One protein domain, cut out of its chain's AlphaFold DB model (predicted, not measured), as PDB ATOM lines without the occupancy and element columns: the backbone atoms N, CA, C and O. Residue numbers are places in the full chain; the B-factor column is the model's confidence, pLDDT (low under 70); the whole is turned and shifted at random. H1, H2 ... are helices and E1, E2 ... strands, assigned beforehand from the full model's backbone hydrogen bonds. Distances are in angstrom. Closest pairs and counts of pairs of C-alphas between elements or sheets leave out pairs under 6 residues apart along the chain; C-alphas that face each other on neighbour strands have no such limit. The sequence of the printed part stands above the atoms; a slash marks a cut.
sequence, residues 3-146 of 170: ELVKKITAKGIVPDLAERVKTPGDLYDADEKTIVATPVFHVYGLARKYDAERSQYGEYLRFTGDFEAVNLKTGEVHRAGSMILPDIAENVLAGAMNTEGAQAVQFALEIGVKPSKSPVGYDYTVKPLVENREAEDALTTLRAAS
ATOM      1  N   GLU A   3      49.756   3.016 116.294       89.94
ATOM      2  CA  GLU A   3      49.824   4.393 116.776       89.94
ATOM      3  C   GLU A   3      48.414   4.974 116.938       89.94
ATOM      4  O   GLU A   3      47.568   4.846 116.052       89.94
ATOM      5  N   LEU A   4      48.146   5.635 118.066       91.94
ATOM      6  CA  LEU A   4      46.912   6.393 118.259       91.94
ATOM      7  C   LEU A   4      47.146   7.846 117.841       91.94
ATOM      8  O   LEU A   4      47.922   8.561 118.472       91.94
ATOM      9  N   VAL A   5      46.443   8.295 116.805       94.38
ATOM     10  CA  VAL A   5      46.577   9.645 116.253       94.38
ATOM     11  C   VAL A   5      45.304  10.457 116.481       94.38
ATOM     12  O   VAL A   5      44.201   9.926 116.608       94.38
ATOM     13  N   LYS A   6      45.433  11.790 116.501       94.12
ATOM     14  CA  LYS A   6      44.285  12.698 116.689       94.12
ATOM     15  C   LYS A   6      43.215  12.513 115.604       94.12
ATOM     16  O   LYS A   6      42.020  12.622 115.879       94.12
ATOM     17  N   LYS A   7      43.658  12.309 114.362       95.44
ATOM     18  CA  LYS A   7      42.806  12.101 113.191       95.44
ATOM     19  C   LYS A   7      43.561  11.350 112.103       95.44
ATOM     20  O   LYS A   7      44.761  11.566 111.945       95.44
ATOM     21  N   ILE A   8      42.848  10.555 111.318       96.44
ATOM     22  CA  ILE A   8      43.373   9.939 110.095       96.44
ATOM     23  C   ILE A   8      43.178  10.911 108.925       96.44
ATOM     24  O   ILE A   8      42.084  11.436 108.723       96.44
ATOM     25  N   THR A   9      44.241  11.167 108.163       95.38
ATOM     26  CA  THR A   9      44.205  11.891 106.880       95.38
ATOM     27  C   THR A   9      45.218  11.270 105.923       95.38
ATOM     28  O   THR A   9      46.243  10.770 106.381       95.38
ATOM     29  N   ALA A  10      45.006  11.357 104.606       92.88
ATOM     30  CA  ALA A  10      45.940  10.786 103.622       92.88
ATOM     31  C   ALA A  10      47.396  11.247 103.840       92.88
ATOM     32  O   ALA A  10      48.306  10.427 103.861       92.88
ATOM     33  N   LYS A  11      47.609  12.543 104.114       92.25
ATOM     34  CA  LYS A  11      48.934  13.105 104.437       92.25
ATOM     35  C   LYS A  11      49.500  12.611 105.775       92.25
ATOM     36  O   LYS A  11      50.712  12.543 105.924       92.25
ATOM     37  N   GLY A  12      48.643  12.331 106.757       92.94
ATOM     38  CA  GLY A  12      49.069  11.793 108.049       92.94
ATOM     39  C   GLY A  12      49.522  10.338 107.949       92.94
ATOM     40  O   GLY A  12      50.488   9.969 108.599       92.94
ATOM     41  N   ILE A  13      48.853   9.544 107.109       94.00
ATOM     42  CA  ILE A  13      49.176   8.125 106.903       94.00
ATOM     43  C   ILE A  13      50.343   7.952 105.931       94.00
ATOM     44  O   ILE A  13      51.216   7.119 106.149       94.00
ATOM     45  N   VAL A  14      50.366   8.735 104.851       92.38
ATOM     46  CA  VAL A  14      51.372   8.659 103.787       92.38
ATOM     47  C   VAL A  14      51.997  10.047 103.589       92.38
ATOM     48  O   VAL A  14      51.624  10.779 102.668       92.38
ATOM     49  N   PRO A  15      52.934  10.465 104.462       91.12
ATOM     50  CA  PRO A  15      53.532  11.799 104.390       91.12
ATOM     51  C   PRO A  15      54.387  12.006 103.131       91.12
ATOM     52  O   PRO A  15      54.472  13.129 102.636       91.12
ATOM     53  N   ASP A  16      54.959  10.930 102.579       87.44
ATOM     54  CA  ASP A  16      55.798  10.917 101.373       87.44
ATOM     55  C   ASP A  16      54.994  10.782 100.062       87.44
ATOM     56  O   ASP A  16      55.570  10.566  98.996       87.44
ATOM     57  N   LEU A  17      53.661  10.923 100.103       85.38
ATOM     58  CA  LEU A  17      52.781  10.630  98.963       85.38
ATOM     59  C   LEU A  17      53.171  11.379  97.679       85.38
ATOM     60  O   LEU A  17      53.260  10.777  96.614       85.38
ATOM     61  N   ALA A  18      53.435  12.684  97.770       79.44
ATOM     62  CA  ALA A  18      53.771  13.500  96.602       79.44
ATOM     63  C   ALA A  18      55.123  13.124  95.968       79.44
ATOM     64  O   ALA A  18      55.320  13.347  94.776       79.44
ATOM     65  N   GLU A  19      56.055  12.578  96.750       81.06
ATOM     66  CA  GLU A  19      57.350  12.099  96.255       81.06
ATOM     67  C   GLU A  19      57.207  10.719  95.616       81.06
ATOM     68  O   GLU A  19      57.754  10.480  94.538       81.06
ATOM     69  N   ARG A  20      56.387   9.843  96.214       74.62
ATOM     70  CA  ARG A  20      56.060   8.535  95.633       74.62
ATOM     71  C   ARG A  20      55.441   8.665  94.251       74.62
ATOM     72  O   ARG A  20      55.895   8.004  93.331       74.62
ATOM     73  N   VAL A  21      54.470   9.565  94.088       74.81
ATOM     74  CA  VAL A  21      53.800   9.784  92.793       74.81
ATOM     75  C   VAL A  21      54.782  10.232  91.699       74.81
ATOM     76  O   VAL A  21      54.609   9.931  90.523       74.81
ATOM     77  N   LYS A  22      55.836  10.967  92.062       69.44
ATOM     78  CA  LYS A  22      56.822  11.470  91.093       69.44
ATOM     79  C   LYS A  22      57.831  10.417  90.645       69.44
ATOM     80  O   LYS A  22      58.575  10.687  89.708       69.44
ATOM     81  N   THR A  23      57.880   9.261  91.304       64.12
ATOM     82  CA  THR A  23      58.803   8.177  90.965       64.12
ATOM     83  C   THR A  23      58.063   7.205  90.038       64.12
ATOM     84  O   THR A  23      57.178   6.495  90.510       64.12
ATOM     85  N   PRO A  24      58.369   7.166  88.725       53.56
ATOM     86  CA  PRO A  24      57.556   6.444  87.738       53.56
ATOM     87  C   PRO A  24      57.423   4.935  87.996       53.56
ATOM     88  O   PRO A  24      56.443   4.333  87.579       53.56
ATOM     89  N   GLY A  25      58.372   4.326  88.714       56.12
ATOM     90  CA  GLY A  25      58.472   2.868  88.843       56.12
ATOM     91  C   GLY A  25      57.249   2.153  89.432       56.12
ATOM     92  O   GLY A  25      57.032   0.998  89.092       56.12
ATOM     93  N   ASP A  26      56.437   2.824  90.260       54.69
ATOM     94  CA  ASP A  26      55.310   2.184  90.961       54.69
ATOM     95  C   ASP A  26      53.929   2.491  90.344       54.69
ATOM     96  O   ASP A  26      52.927   1.962  90.823       54.69
ATOM     97  N   LEU A  27      53.840   3.373  89.335       57.84
ATOM     98  CA  LEU A  27      52.573   3.987  88.864       57.84
ATOM     99  C   LEU A  27      52.248   3.709  87.398       57.84
ATOM    100  O   LEU A  27      51.183   4.090  86.898       57.84
ATOM    101  N   TYR A  28      53.177   3.065  86.705       56.41
ATOM    102  CA  TYR A  28      53.010   2.640  85.333       56.41
ATOM    103  C   TYR A  28      53.166   1.125  85.244       56.41
ATOM    104  O   TYR A  28      53.900   0.516  86.019       56.41
ATOM    105  N   ASP A  29      52.455   0.517  84.297       55.44
ATOM    106  CA  ASP A  29      52.702  -0.876  83.918       55.44
ATOM    107  C   ASP A  29      54.147  -1.034  83.400       55.44
ATOM    108  O   ASP A  29      54.782  -0.044  83.027       55.44
ATOM    109  N   ALA A  30      54.662  -2.262  83.329       56.31
ATOM    110  CA  ALA A  30      56.031  -2.576  82.903       56.31
ATOM    111  C   ALA A  30      56.412  -1.976  81.531       56.31
ATOM    112  O   ALA A  30      57.591  -1.776  81.246       56.31
ATOM    113  N   ASP A  31      55.414  -1.661  80.703       59.97
ATOM    114  CA  ASP A  31      55.563  -1.034  79.388       59.97
ATOM    115  C   ASP A  31      55.506   0.510  79.404       59.97
ATOM    116  O   ASP A  31      55.480   1.124  78.336       59.97
ATOM    117  N   GLU A  32      55.391   1.147  80.576       60.62
ATOM    118  CA  GLU A  32      55.212   2.598  80.809       60.62
ATOM    119  C   GLU A  32      54.017   3.253  80.078       60.62
ATOM    120  O   GLU A  32      53.828   4.471  80.087       60.62
ATOM    121  N   LYS A  33      53.163   2.448  79.438       59.31
ATOM    122  CA  LYS A  33      52.075   2.912  78.562       59.31
ATOM    123  C   LYS A  33      50.744   3.115  79.269       59.31
ATOM    124  O   LYS A  33      49.904   3.862  78.767       59.31
ATOM    125  N   THR A  34      50.548   2.471  80.416       62.28
ATOM    126  CA  THR A  34      49.274   2.486  81.136       62.28
ATOM    127  C   THR A  34      49.485   3.034  82.532       62.28
ATOM    128  O   THR A  34      50.333   2.543  83.271       62.28
ATOM    129  N   ILE A  35      48.690   4.042  82.888       64.62
ATOM    130  CA  ILE A  35      48.613   4.540  84.257       64.62
ATOM    131  C   ILE A  35      47.887   3.487  85.094       64.62
ATOM    132  O   ILE A  35      46.698   3.236  84.877       64.62
ATOM    133  N   VAL A  36      48.595   2.893  86.050       68.38
ATOM    134  CA  VAL A  36      48.022   1.945  87.005       68.38
ATOM    135  C   VAL A  36      47.768   2.696  88.305       68.38
ATOM    136  O   VAL A  36      48.605   3.463  88.774       68.38
ATOM    137  N   ALA A  37      46.573   2.533  88.871       75.06
ATOM    138  CA  ALA A  37      46.288   3.071  90.192       75.06
ATOM    139  C   ALA A  37      47.122   2.304  91.223       75.06
ATOM    140  O   ALA A  37      46.960   1.091  91.358       75.06
ATOM    141  N   THR A  38      47.983   3.005  91.951       85.62
ATOM    142  CA  THR A  38      48.862   2.403  92.956       85.62
ATOM    143  C   THR A  38      48.212   2.529  94.326       85.62
ATOM    144  O   THR A  38      48.003   3.655  94.788       85.62
ATOM    145  N   PRO A  39      47.878   1.416  95.000       88.81
ATOM    146  CA  PRO A  39      47.387   1.439  96.373       88.81
ATOM    147  C   PRO A  39      48.419   2.067  97.315       88.81
ATOM    148  O   PRO A  39      49.600   1.729  97.271       88.81
ATOM    149  N   VAL A  40      47.981   2.973  98.190       91.44
ATOM    150  CA  VAL A  40      48.874   3.689  99.120       91.44
ATOM    151  C   VAL A  40      48.547   3.434 100.584       91.44
ATOM    152  O   VAL A  40      49.462   3.304 101.400       91.44
ATOM    153  N   PHE A  41      47.266   3.323 100.928       94.69
ATOM    154  CA  PHE A  41      46.834   2.930 102.263       94.69
ATOM    155  C   PHE A  41      45.463   2.255 102.225       94.69
ATOM    156  O   PHE A  41      44.631   2.533 101.359       94.69
ATOM    157  N   HIS A  42      45.220   1.378 103.192       95.94
ATOM    158  CA  HIS A  42      43.881   0.872 103.490       95.94
ATOM    159  C   HIS A  42      43.292   1.656 104.648       95.94
ATOM    160  O   HIS A  42      44.021   2.088 105.539       95.94
ATOM    161  N   VAL A  43      41.978   1.838 104.642       95.69
ATOM    162  CA  VAL A  43      41.256   2.469 105.743       95.69
ATOM    163  C   VAL A  43      39.915   1.794 105.952       95.69
ATOM    164  O   VAL A  43      39.192   1.511 105.000       95.69
ATOM    165  N   TYR A  44      39.592   1.508 107.203       94.81
ATOM    166  CA  TYR A  44      38.384   0.788 107.563       94.81
ATOM    167  C   TYR A  44      37.917   1.170 108.959       94.81
ATOM    168  O   TYR A  44      38.671   1.715 109.771       94.81
ATOM    169  N   GLY A  45      36.648   0.897 109.233       93.75
ATOM    170  CA  GLY A  45      36.078   1.160 110.541       93.75
ATOM    171  C   GLY A  45      34.581   1.391 110.522       93.75
ATOM    172  O   GLY A  45      33.878   1.016 109.584       93.75
ATOM    173  N   LEU A  46      34.112   2.021 111.597       94.06
ATOM    174  CA  LEU A  46      32.708   2.323 111.838       94.06
ATOM    175  C   LEU A  46      32.506   3.837 111.863       94.06
ATOM    176  O   LEU A  46      32.906   4.499 112.820       94.06
ATOM    177  N   ALA A  47      31.856   4.381 110.838       94.25
ATOM    178  CA  ALA A  47      31.457   5.783 110.796       94.25
ATOM    179  C   ALA A  47      30.072   5.959 111.435       94.25
ATOM    180  O   ALA A  47      29.132   5.253 111.080       94.25
ATOM    181  N   ARG A  48      29.940   6.895 112.383       94.12
ATOM    182  CA  ARG A  48      28.680   7.140 113.118       94.12
ATOM    183  C   ARG A  48      28.039   8.478 112.780       94.12
ATOM    184  O   ARG A  48      26.824   8.597 112.775       94.12
ATOM    185  N   LYS A  49      28.860   9.492 112.515       94.12
ATOM    186  CA  LYS A  49      28.409  10.800 112.032       94.12
ATOM    187  C   LYS A  49      29.476  11.445 111.165       94.12
ATOM    188  O   LYS A  49      30.650  11.067 111.246       94.12
ATOM    189  N   TYR A  50      29.079  12.450 110.403       95.44
ATOM    190  CA  TYR A  50      30.011  13.359 109.763       95.44
ATOM    191  C   TYR A  50      29.518  14.797 109.889       95.44
ATOM    192  O   TYR A  50      28.318  15.047 109.961       95.44
ATOM    193  N   ASP A  51      30.464  15.726 109.935       94.94
ATOM    194  CA  ASP A  51      30.207  17.157 110.031       94.94
ATOM    195  C   ASP A  51      30.894  17.846 108.842       94.94
ATOM    196  O   ASP A  51      32.058  17.558 108.545       94.94
ATOM    197  N   ALA A  52      30.179  18.736 108.150       94.31
ATOM    198  CA  ALA A  52      30.770  19.574 107.110       94.31
ATOM    199  C   ALA A  52      31.544  20.727 107.759       94.31
ATOM    200  O   ALA A  52      30.993  21.515 108.529       94.31
ATOM    201  N   GLU A  53      32.829  20.828 107.446       93.56
ATOM    202  CA  GLU A  53      33.726  21.862 107.947       93.56
ATOM    203  C   GLU A  53      34.413  22.574 106.777       93.56
ATOM    204  O   GLU A  53      34.414  22.110 105.639       93.56
ATOM    205  N   ARG A  54      35.027  23.726 107.054       91.69
ATOM    206  CA  ARG A  54      35.757  24.502 106.052       91.69
ATOM    207  C   ARG A  54      37.186  24.757 106.499       91.69
ATOM    208  O   ARG A  54      37.441  25.137 107.639       91.69
ATOM    209  N   SER A  55      38.121  24.570 105.576       85.88
ATOM    210  CA  SER A  55      39.530  24.927 105.726       85.88
ATOM    211  C   SER A  55      39.934  26.010 104.725       85.88
ATOM    212  O   SER A  55      39.159  26.413 103.858       85.88
ATOM    213  N   GLN A  56      41.198  26.432 104.799       82.62
ATOM    214  CA  GLN A  56      41.826  27.278 103.778       82.62
ATOM    215  C   GLN A  56      41.901  26.622 102.386       82.62
ATOM    216  O   GLN A  56      42.127  27.320 101.404       82.62
ATOM    217  N   TYR A  57      41.717  25.301 102.299       78.06
ATOM    218  CA  TYR A  57      41.770  24.529 101.054       78.06
ATOM    219  C   TYR A  57      40.388  24.195 100.482       78.06
ATOM    220  O   TYR A  57      40.311  23.568  99.434       78.06
ATOM    221  N   GLY A  58      39.312  24.613 101.154       85.00
ATOM    222  CA  GLY A  58      37.942  24.281 100.773       85.00
ATOM    223  C   GLY A  58      37.164  23.604 101.894       85.00
ATOM    224  O   GLY A  58      37.647  23.463 103.025       85.00
ATOM    225  N   GLU A  59      35.930  23.250 101.566       91.69
ATOM    226  CA  GLU A  59      35.044  22.463 102.420       91.69
ATOM    227  C   GLU A  59      35.494  20.999 102.441       91.69
ATOM    228  O   GLU A  59      36.075  20.515 101.474       91.69
ATOM    229  N   TYR A  60      35.292  20.329 103.572       92.81
ATOM    230  CA  TYR A  60      35.592  18.910 103.760       92.81
ATOM    231  C   TYR A  60      34.613  18.306 104.762       92.81
ATOM    232  O   TYR A  60      34.081  19.010 105.626       92.81
ATOM    233  N   LEU A  61      34.423  16.991 104.709       95.00
ATOM    234  CA  LEU A  61      33.667  16.268 105.723       95.00
ATOM    235  C   LEU A  61      34.614  15.649 106.749       95.00
ATOM    236  O   LEU A  61      35.569  14.928 106.440       95.00
ATOM    237  N   ARG A  62      34.334  15.911 108.024       96.69
ATOM    238  CA  ARG A  62      34.965  15.203 109.134       96.69
ATOM    239  C   ARG A  62      34.066  14.064 109.571       96.69
ATOM    240  O   ARG A  62      33.015  14.298 110.157       96.69
ATOM    241  N   PHE A  63      34.531  12.834 109.400       96.50
ATOM    242  CA  PHE A  63      33.864  11.655 109.942       96.50
ATOM    243  C   PHE A  63      34.278  11.433 111.397       96.50
ATOM    244  O   PHE A  63      35.450  11.589 111.756       96.50
ATOM    245  N   THR A  64      33.318  11.044 112.235       97.31
ATOM    246  CA  THR A  64      33.534  10.621 113.625       97.31
ATOM    247  C   THR A  64      33.086   9.174 113.789       97.31
ATOM    248  O   THR A  64      32.007   8.785 113.328       97.31
ATOM    249  N   GLY A  65      33.913   8.371 114.449       95.75
ATOM    250  CA  GLY A  65      33.744   6.928 114.477       95.75
ATOM    251  C   GLY A  65      34.895   6.222 115.175       95.75
ATOM    252  O   GLY A  65      35.572   6.824 115.996       95.75
ATOM    253  N   ASP A  66      35.101   4.957 114.830       96.56
ATOM    254  CA  ASP A  66      36.300   4.200 115.188       96.56
ATOM    255  C   ASP A  66      36.979   3.768 113.897       96.56
ATOM    256  O   ASP A  66      36.387   3.021 113.115       96.56
ATOM    257  N   PHE A  67      38.190   4.267 113.656       97.31
ATOM    258  CA  PHE A  67      38.879   4.086 112.384       97.31
ATOM    259  C   PHE A  67      40.284   3.535 112.583       97.31
ATOM    260  O   PHE A  67      40.996   3.917 113.517       97.31
ATOM    261  N   GLU A  68      40.690   2.691 111.645       97.50
ATOM    262  CA  GLU A  68      42.048   2.199 111.491       97.50
ATOM    263  C   GLU A  68      42.492   2.407 110.040       97.50
ATOM    264  O   GLU A  68      41.736   2.160 109.100       97.50
ATOM    265  N   ALA A  69      43.718   2.887 109.860       96.69
ATOM    266  CA  ALA A  69      44.355   3.005 108.561       96.69
ATOM    267  C   ALA A  69      45.730   2.345 108.582       96.69
ATOM    268  O   ALA A  69      46.448   2.421 109.578       96.69
ATOM    269  N   VAL A  70      46.095   1.726 107.464       96.38
ATOM    270  CA  VAL A  70      47.350   0.993 107.303       96.38
ATOM    271  C   VAL A  70      48.116   1.574 106.124       96.38
ATOM    272  O   VAL A  70      47.625   1.540 104.995       96.38
ATOM    273  N   ASN A  71      49.320   2.091 106.368       94.44
ATOM    274  CA  ASN A  71      50.230   2.500 105.298       94.44
ATOM    275  C   ASN A  71      50.771   1.245 104.604       94.44
ATOM    276  O   ASN A  71      51.458   0.438 105.225       94.44
ATOM    277  N   LEU A  72      50.490   1.074 103.310       91.25
ATOM    278  CA  LEU A  72      50.829  -0.166 102.602       91.25
ATOM    279  C   LEU A  72      52.325  -0.335 102.314       91.25
ATOM    280  O   LEU A  72      52.764  -1.445 102.036       91.25
ATOM    281  N   LYS A  73      53.122   0.737 102.401       88.62
ATOM    282  CA  LYS A  73      54.583   0.649 102.235       88.62
ATOM    283  C   LYS A  73      55.282   0.309 103.543       88.62
ATOM    284  O   LYS A  73      56.207  -0.492 103.537       88.62
ATOM    285  N   THR A  74      54.887   0.949 104.645       91.31
ATOM    286  CA  THR A  74      55.573   0.789 105.940       91.31
ATOM    287  C   THR A  74      54.934  -0.281 106.825       91.31
ATOM    288  O   THR A  74      55.580  -0.781 107.741       91.31
ATOM    289  N   GLY A  75      53.676  -0.649 106.567       92.00
ATOM    290  CA  GLY A  75      52.883  -1.519 107.438       92.00
ATOM    291  C   GLY A  75      52.464  -0.850 108.750       92.00
ATOM    292  O   GLY A  75      51.969  -1.523 109.655       92.00
ATOM    293  N   GLU A  76      52.682   0.461 108.889       94.06
ATOM    294  CA  GLU A  76      52.287   1.215 110.076       94.06
ATOM    295  C   GLU A  76      50.770   1.328 110.160       94.06
ATOM    296  O   GLU A  76      50.081   1.580 109.167       94.06
ATOM    297  N   VAL A  77      50.262   1.123 111.372       96.06
ATOM    298  CA  VAL A  77      48.834   1.111 111.667       96.06
ATOM    299  C   VAL A  77      48.516   2.327 112.517       96.06
ATOM    300  O   VAL A  77      49.060   2.470 113.611       96.06
ATOM    301  N   HIS A  78      47.589   3.155 112.056       96.50
ATOM    302  CA  HIS A  78      47.135   4.341 112.767       96.50
ATOM    303  C   HIS A  78      45.664   4.190 113.135       96.50
ATOM    304  O   HIS A  78      44.839   3.848 112.290       96.50
ATOM    305  N   ARG A  79      45.320   4.487 114.387       97.31
ATOM    306  CA  ARG A  79      43.939   4.506 114.877       97.31
ATOM    307  C   ARG A  79      43.521   5.909 115.268       97.31
ATOM    308  O   ARG A  79      44.314   6.650 115.845       97.31
ATOM    309  N   ALA A  80      42.269   6.260 114.999       97.44
ATOM    310  CA  ALA A  80      41.699   7.527 115.438       97.44
ATOM    311  C   ALA A  80      40.178   7.457 115.575       97.44
ATOM    312  O   ALA A  80      39.511   6.700 114.873       97.44
ATOM    313  N   GLY A  81      39.629   8.335 116.417       96.75
ATOM    314  CA  GLY A  81      38.182   8.551 116.511       96.75
ATOM    315  C   GLY A  81      37.617   9.501 115.443       96.75
ATOM    316  O   GLY A  81      36.409   9.715 115.356       96.75
ATOM    317  N   SER A  82      38.491  10.128 114.649       97.00
ATOM    318  CA  SER A  82      38.097  11.056 113.588       97.00
ATOM    319  C   SER A  82      38.935  10.871 112.329       97.00
ATOM    320  O   SER A  82      40.110  10.505 112.399       97.00
ATOM    321  N   MET A  83      38.335  11.141 111.175       97.00
ATOM    322  CA  MET A  83      38.971  10.945 109.877       97.00
ATOM    323  C   MET A  83      38.517  12.004 108.873       97.00
ATOM    324  O   MET A  83      37.375  12.457 108.910       97.00
ATOM    325  N   ILE A  84      39.428  12.384 107.978       96.31
ATOM    326  CA  ILE A  84      39.141  13.170 106.775       96.31
ATOM    327  C   ILE A  84      39.684  12.372 105.591       96.31
ATOM    328  O   ILE A  84      40.876  12.041 105.555       96.31
ATOM    329  N   LEU A  85      38.800  12.032 104.661       94.12
ATOM    330  CA  LEU A  85      39.115  11.246 103.474       94.12
ATOM    331  C   LEU A  85      39.362  12.164 102.268       94.12
ATOM    332  O   LEU A  85      38.938  13.313 102.287       94.12
ATOM    333  N   PRO A  86      40.038  11.680 101.214       92.25
ATOM    334  CA  PRO A  86      40.006  12.351  99.919       92.25
ATOM    335  C   PRO A  86      38.579  12.422  99.368       92.25
ATOM    336  O   PRO A  86      37.818  11.471  99.547       92.25
ATOM    337  N   ASP A  87      38.262  13.480  98.621       89.75
ATOM    338  CA  ASP A  87      36.912  13.831  98.153       89.75
ATOM    339  C   ASP A  87      36.118  12.652  97.564       89.75
ATOM    340  O   ASP A  87      34.928  12.490  97.821       89.75
ATOM    341  N   ILE A  88      36.762  11.778  96.783       88.50
ATOM    342  CA  ILE A  88      36.091  10.613  96.182       88.50
ATOM    343  C   ILE A  88      35.634   9.622  97.263       88.50
ATOM    344  O   ILE A  88      34.501   9.149  97.228       88.50
ATOM    345  N   ALA A  89      36.494   9.313  98.236       90.62
ATOM    346  CA  ALA A  89      36.171   8.386  99.322       90.62
ATOM    347  C   ALA A  89      35.204   9.022 100.328       90.62
ATOM    348  O   ALA A  89      34.324   8.343 100.854       90.62
ATOM    349  N   GLU A  90      35.351  10.328 100.552       92.44
ATOM    350  CA  GLU A  90      34.434  11.139 101.344       92.44
ATOM    351  C   GLU A  90      33.000  11.040 100.809       92.44
ATOM    352  O   GLU A  90      32.098  10.663 101.555       92.44
ATOM    353  N   ASN A  91      32.797  11.288  99.513       89.62
ATOM    354  CA  ASN A  91      31.473  11.235  98.893       89.62
ATOM    355  C   ASN A  91      30.851   9.832  98.945       89.62
ATOM    356  O   ASN A  91      29.654   9.697  99.198       89.62
ATOM    357  N   VAL A  92      31.656   8.782  98.744       88.25
ATOM    358  CA  VAL A  92      31.189   7.388  98.841       88.25
ATOM    359  C   VAL A  92      30.691   7.076 100.253       88.25
ATOM    360  O   VAL A  92      29.600   6.527 100.414       88.25
ATOM    361  N   LEU A  93      31.461   7.441 101.281       90.62
ATOM    362  CA  LEU A  93      31.092   7.161 102.667       90.62
ATOM    363  C   LEU A  93      29.911   8.024 103.130       90.62
ATOM    364  O   LEU A  93      28.988   7.504 103.754       90.62
ATOM    365  N   ALA A  94      29.893   9.314 102.788       90.56
ATOM    366  CA  ALA A  94      28.775  10.203 103.097       90.56
ATOM    367  C   ALA A  94      27.475   9.734 102.427       90.56
ATOM    368  O   ALA A  94      26.426   9.714 103.066       90.56
ATOM    369  N   GLY A  95      27.549   9.289 101.167       88.62
ATOM    370  CA  GLY A  95      26.419   8.686 100.463       88.62
ATOM    371  C   GLY A  95      25.864   7.466 101.197       88.62
ATOM    372  O   GLY A  95      24.660   7.388 101.419       88.62
ATOM    373  N   ALA A  96      26.735   6.559 101.654       86.25
ATOM    374  CA  ALA A  96      26.318   5.392 102.433       86.25
ATOM    375  C   ALA A  96      25.648   5.784 103.765       86.25
ATOM    376  O   ALA A  96      24.642   5.186 104.144       86.25
ATOM    377  N   MET A  97      26.163   6.812 104.445       87.94
ATOM    378  CA  MET A  97      25.625   7.294 105.725       87.94
ATOM    379  C   MET A  97      24.282   8.021 105.609       87.94
ATOM    380  O   MET A  97      23.553   8.080 106.592       87.94
ATOM    381  N   ASN A  98      23.941   8.547 104.431       86.88
ATOM    382  CA  ASN A  98      22.655   9.207 104.178       86.88
ATOM    383  C   ASN A  98      21.531   8.240 103.779       86.88
ATOM    384  O   ASN A  98      20.419   8.681 103.495       86.88
ATOM    385  N   THR A  99      21.798   6.932 103.748       82.50
ATOM    386  CA  THR A  99      20.767   5.916 103.498       82.50
ATOM    387  C   THR A  99      19.773   5.887 104.662       82.50
ATOM    388  O   THR A  99      20.177   5.892 105.827       82.50
ATOM    389  N   GLU A 100      18.468   5.860 104.368       71.06
ATOM    390  CA  GLU A 100      17.425   5.837 105.401       71.06
ATOM    391  C   GLU A 100      17.628   4.664 106.375       71.06
ATOM    392  O   GLU A 100      17.758   3.514 105.967       71.06
ATOM    393  N   GLY A 101      17.657   4.961 107.678       68.62
ATOM    394  CA  GLY A 101      17.825   3.958 108.737       68.62
ATOM    395  C   GLY A 101      19.274   3.641 109.129       68.62
ATOM    396  O   GLY A 101      19.481   2.953 110.132       68.62
ATOM    397  N   ALA A 102      20.281   4.175 108.430       70.75
ATOM    398  CA  ALA A 102      21.683   3.953 108.776       70.75
ATOM    399  C   ALA A 102      22.075   4.689 110.076       70.75
ATOM    400  O   ALA A 102      22.242   5.906 110.103       70.75
ATOM    401  N   GLN A 103      22.257   3.948 111.175       81.56
ATOM    402  CA  GLN A 103      22.765   4.506 112.444       81.56
ATOM    403  C   GLN A 103      24.295   4.576 112.489       81.56
ATOM    404  O   GLN A 103      24.879   5.416 113.174       81.56
ATOM    405  N   ALA A 104      24.947   3.653 111.789       87.06
ATOM    406  CA  ALA A 104      26.384   3.610 111.616       87.06
ATOM    407  C   ALA A 104      26.716   2.795 110.362       87.06
ATOM    408  O   ALA A 104      26.015   1.836 110.035       87.06
ATOM    409  N   VAL A 105      27.797   3.161 109.681       88.19
ATOM    410  CA  VAL A 105      28.255   2.503 108.454       88.19
ATOM    411  C   VAL A 105      29.597   1.842 108.712       88.19
ATOM    412  O   VAL A 105      30.561   2.504 109.101       88.19
ATOM    413  N   GLN A 106      29.651   0.529 108.495       90.50
ATOM    414  CA  GLN A 106      30.905  -0.209 108.432       90.50
ATOM    415  C   GLN A 106      31.449  -0.127 107.010       90.50
ATOM    416  O   GLN A 106      30.719  -0.350 106.046       90.50
ATOM    417  N   PHE A 107      32.731   0.188 106.877       89.81
ATOM    418  CA  PHE A 107      33.380   0.280 105.575       89.81
ATOM    419  C   PHE A 107      34.808  -0.248 105.640       89.81
ATOM    420  O   PHE A 107      35.461  -0.212 106.686       89.81
ATOM    421  N   ALA A 108      35.306  -0.677 104.486       92.62
ATOM    422  CA  ALA A 108      36.729  -0.826 104.237       92.62
ATOM    423  C   ALA A 108      37.028  -0.377 102.808       92.62
ATOM    424  O   ALA A 108      36.384  -0.823 101.858       92.62
ATOM    425  N   LEU A 109      37.995   0.524 102.664       92.25
ATOM    426  CA  LEU A 109      38.388   1.138 101.406       92.25
ATOM    427  C   LEU A 109      39.894   0.981 101.207       92.25
ATOM    428  O   LEU A 109      40.694   1.206 102.116       92.25
ATOM    429  N   GLU A 110      40.274   0.659  99.982       92.81
ATOM    430  CA  GLU A 110      41.624   0.830  99.479       92.81
ATOM    431  C   GLU A 110      41.715   2.180  98.784       92.81
ATOM    432  O   GLU A 110      40.970   2.470  97.842       92.81
ATOM    433  N   ILE A 111      42.626   3.013  99.279       92.69
ATOM    434  CA  ILE A 111      42.930   4.302  98.684       92.69
ATOM    435  C   ILE A 111      44.194   4.140  97.859       92.69
ATOM    436  O   ILE A 111      45.248   3.752  98.366       92.69
ATOM    437  N   GLY A 112      44.064   4.448  96.577       90.38
ATOM    438  CA  GLY A 112      45.164   4.503  95.632       90.38
ATOM    439  C   GLY A 112      45.371   5.906  95.089       90.38
ATOM    440  O   GLY A 112      44.599   6.829  95.362       90.38
ATOM    441  N   VAL A 113      46.431   6.057  94.309       88.81
ATOM    442  CA  VAL A 113      46.720   7.270  93.549       88.81
ATOM    443  C   VAL A 113      47.116   6.919  92.129       88.81
ATOM    444  O   VAL A 113      47.680   5.858  91.868       88.81
ATOM    445  N   LYS A 114      46.831   7.834  91.211       84.56
ATOM    446  CA  LYS A 114      47.285   7.768  89.825       84.56
ATOM    447  C   LYS A 114      47.864   9.120  89.403       84.56
ATOM    448  O   LYS A 114      47.296  10.142  89.795       84.56
ATOM    449  N   PRO A 115      48.943   9.171  88.607       81.94
ATOM    450  CA  PRO A 115      49.443  10.422  88.056       81.94
ATOM    451  C   PRO A 115      48.359  11.154  87.266       81.94
ATOM    452  O   PRO A 115      47.578  10.542  86.531       81.94
ATOM    453  N   SER A 116      48.314  12.475  87.403       81.31
ATOM    454  CA  SER A 116      47.370  13.311  86.668       81.31
ATOM    455  C   SER A 116      47.989  14.656  86.310       81.31
ATOM    456  O   SER A 116      49.011  15.070  86.854       81.31
ATOM    457  N   LYS A 117      47.363  15.357  85.360       79.06
ATOM    458  CA  LYS A 117      47.758  16.720  84.968       79.06
ATOM    459  C   LYS A 117      47.229  17.785  85.937       79.06
ATOM    460  O   LYS A 117      47.275  18.970  85.613       79.06
ATOM    461  N   SER A 118      46.678  17.382  87.086       79.50
ATOM    462  CA  SER A 118      46.230  18.319  88.112       79.50
ATOM    463  C   SER A 118      47.425  19.119  88.654       79.50
ATOM    464  O   SER A 118      48.560  18.640  88.598       79.50
ATOM    465  N   PRO A 119      47.211  20.313  89.237       79.94
ATOM    466  CA  PRO A 119      48.287  21.067  89.890       79.94
ATOM    467  C   PRO A 119      49.020  20.281  90.992       79.94
ATOM    468  O   PRO A 119      50.154  20.605  91.334       79.94
ATOM    469  N   VAL A 120      48.371  19.253  91.549       81.06
ATOM    470  CA  VAL A 120      48.911  18.373  92.593       81.06
ATOM    471  C   VAL A 120      49.747  17.225  91.995       81.06
ATOM    472  O   VAL A 120      50.615  16.679  92.674       81.06
ATOM    473  N   GLY A 121      49.539  16.893  90.716       81.12
ATOM    474  CA  GLY A 121      50.276  15.866  89.971       81.12
ATOM    475  C   GLY A 121      49.715  14.446  90.100       81.12
ATOM    476  O   GLY A 121      50.267  13.518  89.513       81.12
ATOM    477  N   TYR A 122      48.627  14.263  90.851       86.19
ATOM    478  CA  TYR A 122      47.904  12.997  90.966       86.19
ATOM    479  C   TYR A 122      46.431  13.194  91.290       86.19
ATOM    480  O   TYR A 122      46.027  14.243  91.793       86.19
ATOM    481  N   ASP A 123      45.667  12.132  91.051       87.31
ATOM    482  CA  ASP A 123      44.297  11.963  91.515       87.31
ATOM    483  C   ASP A 123      44.225  10.755  92.451       87.31
ATOM    484  O   ASP A 123      44.912   9.749  92.250       87.31
ATOM    485  N   TYR A 124      43.359  10.835  93.459       90.50
ATOM    486  CA  TYR A 124      43.044   9.684  94.297       90.50
ATOM    487  C   TYR A 124      42.147   8.692  93.551       90.50
ATOM    488  O   TYR A 124      41.333   9.063  92.706       90.50
ATOM    489  N   THR A 125      42.266   7.419  93.900       89.19
ATOM    490  CA  THR A 125      41.367   6.346  93.476       89.19
ATOM    491  C   THR A 125      40.860   5.607  94.700       89.19
ATOM    492  O   THR A 125      41.560   5.509  95.706       89.19
ATOM    493  N   VAL A 126      39.647   5.074  94.618       89.62
ATOM    494  CA  VAL A 126      38.996   4.404  95.744       89.62
ATOM    495  C   VAL A 126      38.444   3.080  95.262       89.62
ATOM    496  O   VAL A 126      37.743   3.033  94.252       89.62
ATOM    497  N   LYS A 127      38.746   2.016  95.999       87.81
ATOM    498  CA  LYS A 127      38.209   0.682  95.760       87.81
ATOM    499  C   LYS A 127      37.618   0.137  97.062       87.81
ATOM    500  O   LYS A 127      38.349   0.021  98.044       87.81
ATOM    501  N   PRO A 128      36.321  -0.205  97.107       85.69
ATOM    502  CA  PRO A 128      35.749  -0.906  98.251       85.69
ATOM    503  C   PRO A 128      36.410  -2.276  98.436       85.69
ATOM    504  O   PRO A 128      36.541  -3.040  97.479       85.69
ATOM    505  N   LEU A 129      36.845  -2.575  99.659       83.56
ATOM    506  CA  LEU A 129      37.398  -3.882 100.040       83.56
ATOM    507  C   LEU A 129      36.316  -4.839 100.555       83.56
ATOM    508  O   LEU A 129      36.499  -6.052 100.536       83.56
ATOM    509  N   VAL A 130      35.181  -4.288 100.980       74.25
ATOM    510  CA  VAL A 130      33.940  -5.005 101.279       74.25
ATOM    511  C   VAL A 130      32.786  -4.271 100.604       74.25
ATOM    512  O   VAL A 130      32.817  -3.046 100.486       74.25
ATOM    513  N   GLU A 131      31.764  -5.004 100.159       62.12
ATOM    514  CA  GLU A 131      30.472  -4.386  99.851       62.12
ATOM    515  C   GLU A 131      29.952  -3.749 101.141       62.12
ATOM    516  O   GLU A 131      29.936  -4.411 102.180       62.12
ATOM    517  N   ASN A 132      29.598  -2.462 101.095       52.88
ATOM    518  CA  ASN A 132      29.110  -1.716 102.252       52.88
ATOM    519  C   ASN A 132      27.926  -2.469 102.873       52.88
ATOM    520  O   ASN A 132      26.821  -2.447 102.336       52.88
ATOM    521  N   ARG A 133      28.165  -3.163 103.985       52.12
ATOM    522  CA  ARG A 133      27.105  -3.800 104.758       52.12
ATOM    523  C   ARG A 133      26.565  -2.765 105.729       52.12
ATOM    524  O   ARG A 133      27.339  -2.083 106.407       52.12
ATOM    525  N   GLU A 134      25.240  -2.671 105.818       54.97
ATOM    526  CA  GLU A 134      24.607  -2.106 107.007       54.97
ATOM    527  C   GLU A 134      25.258  -2.756 108.227       54.97
ATOM    528  O   GLU A 134      25.551  -3.956 108.204       54.97
ATOM    529  N   ALA A 135      25.580  -1.956 109.243       51.75
ATOM    530  CA  ALA A 135      26.256  -2.459 110.424       51.75
ATOM    531  C   ALA A 135      25.375  -3.531 111.078       51.75
ATOM    532  O   ALA A 135      24.468  -3.201 111.841       51.75
ATOM    533  N   GLU A 136      25.632  -4.808 110.773       52.53
ATOM    534  CA  GLU A 136      25.022  -5.909 111.504       52.53
ATOM    535  C   GLU A 136      25.261  -5.661 112.992       52.53
ATOM    536  O   GLU A 136      26.360  -5.279 113.410       52.53
ATOM    537  N   ASP A 137      24.170  -5.809 113.741       51.97
ATOM    538  CA  ASP A 137      23.981  -5.447 115.138       51.97
ATOM    539  C   ASP A 137      25.280  -5.513 115.960       51.97
ATOM    540  O   ASP A 137      25.690  -6.572 116.443       51.97
ATOM    541  N   ALA A 138      25.927  -4.357 116.152       55.28
ATOM    542  CA  ALA A 138      27.134  -4.222 116.972       55.28
ATOM    543  C   ALA A 138      26.930  -4.795 118.389       55.28
ATOM    544  O   ALA A 138      27.879  -5.240 119.041       55.28
ATOM    545  N   LEU A 139      25.676  -4.845 118.852       53.47
ATOM    546  CA  LEU A 139      25.281  -5.438 120.119       53.47
ATOM    547  C   LEU A 139      25.403  -6.967 120.115       53.47
ATOM    548  O   LEU A 139      25.654  -7.543 121.167       53.47
ATOM    549  N   THR A 140      25.276  -7.638 118.970       56.38
ATOM    550  CA  THR A 140      25.456  -9.093 118.835       56.38
ATOM    551  C   THR A 140      26.929  -9.484 118.971       56.38
ATOM    552  O   THR A 140      27.248 -10.390 119.747       56.38
ATOM    553  N   THR A 141      27.845  -8.732 118.355       59.97
ATOM    554  CA  THR A 141      29.298  -8.908 118.548       59.97
ATOM    555  C   THR A 141      29.714  -8.610 119.995       59.97
ATOM    556  O   THR A 141      30.462  -9.377 120.602       59.97
ATOM    557  N   LEU A 142      29.166  -7.551 120.610       59.50
ATOM    558  CA  LEU A 142      29.414  -7.218 122.021       59.50
ATOM    559  C   LEU A 142      28.774  -8.217 123.003       59.50
ATOM    560  O   LEU A 142      29.344  -8.493 124.059       59.50
ATOM    561  N   ARG A 143      27.618  -8.805 122.679       67.06
ATOM    562  CA  ARG A 143      26.987  -9.889 123.459       67.06
ATOM    563  C   ARG A 143      27.788 -11.184 123.389       67.06
ATOM    564  O   ARG A 143      27.904 -11.863 124.404       67.06
ATOM    565  N   ALA A 144      28.361 -11.518 122.234       61.75
ATOM    566  CA  ALA A 144      29.258 -12.665 122.102       61.75
ATOM    567  C   ALA A 144      30.543 -12.463 122.925       61.75
ATOM    568  O   ALA A 144      30.938 -13.358 123.670       61.75
ATOM    569  N   ALA A 145      31.131 -11.263 122.873       61.81
ATOM    570  CA  ALA A 145      32.320 -10.915 123.650       61.81
ATOM    571  C   ALA A 145      32.054 -10.838 125.167       61.81
ATOM    572  O   ALA A 145      32.865 -11.308 125.952       61.81
ATOM    573  N   SER A 146      30.906 -10.303 125.597       60.50
ATOM    574  CA  SER A 146      30.554 -10.213 127.028       60.50
ATOM    575  C   SER A 146      30.104 -11.541 127.641       60.50
ATOM    576  O   SER A 146      30.246 -11.734 128.846       60.50
TER     577      SER A 146
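What this domain is: This is residues 3 to 146 of the 170 residues of an uncharacterized protein of Candidatus Parcubacteria bacterium (UniProt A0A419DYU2). One strongly twisted sheet of five strands forms the body; its long E1-E2 hairpin bends over, and H3 packs in the hollow on one face, near E1, E2, E4 and E5. H2 lies over E4 on the same face, and residues 139 to 146 of H4 stick out. The printed part has 144 residues, with four named helices and five named strands running H1 H2 E1 E2 E3 H3 E4 E5 H4, of mixed class; the antiparallel sheet's order is E3 E2 E1 E4 E5. It is compact, with a radius of gyration of the C-alphas of 16.4 A, and spans 52 by 34 by 29 A.

How they stand to each other: Start at Glu 3: residues 3 to 4 pair, parallel, with residues 78 to 79 of E3, residues 77 to 83. H1, residues 10 to 13, only grazes the sheet. H2, residues 17 to 22, runs along E4, residues 105 to 115, at 17 degrees on the local plane and a height over the sheet of 8.5 A; their closest C-alphas, Val 21 and Pro 115, are 6.5 A apart. E1, residues 38 to 55, bends by 120 degrees at residue 51, and E2, residues 58 to 71, by 108 degrees at residue 66. With E3 they form a meander, each strand the antiparallel neighbour of the one before; look for N 51 and O 62 at 2.9 A, and N 69 and O 78 at 2.8 A. H3, residues 87 to 97, shares H2's face, giving two layers, helices on one face of a sheet; its closest C-alphas to E2 are Glu 90 and Leu 61, 6.8 A. E4 is antiparallel to E1, with N 43 and O 109 at 2.9 A, and forms a hairpin with E5, residues 122 to 128, with N 112 and O 125 at 2.9 A. H4, residues 138 to 146, is not on the sheet. In H3 and H4 every O i to N i+4 pair is within hydrogen-bond range, in H2 1 of 2; H1 is too short for one.

Where its parts are: Find C-alpha 38 at (48.862, 2.403, 92.956); from there E1 runs 27.5 A to C-alpha 55 at (39.530, 24.927, 105.726). E2 measures 25.4 A, E4 30.5 A and H3 15.1 A; H4 ends at C-alpha 146, (30.554, -10.213, 127.028).

The domain as a whole: The C-alphas farthest apart, Lys 33 and Ser 146, are 54.6 A apart. The printed part has no cut, and the link from H2 to E1 is long. Look for pLDDT under 70 at residues 22 to 36, 101 and 131 to 146.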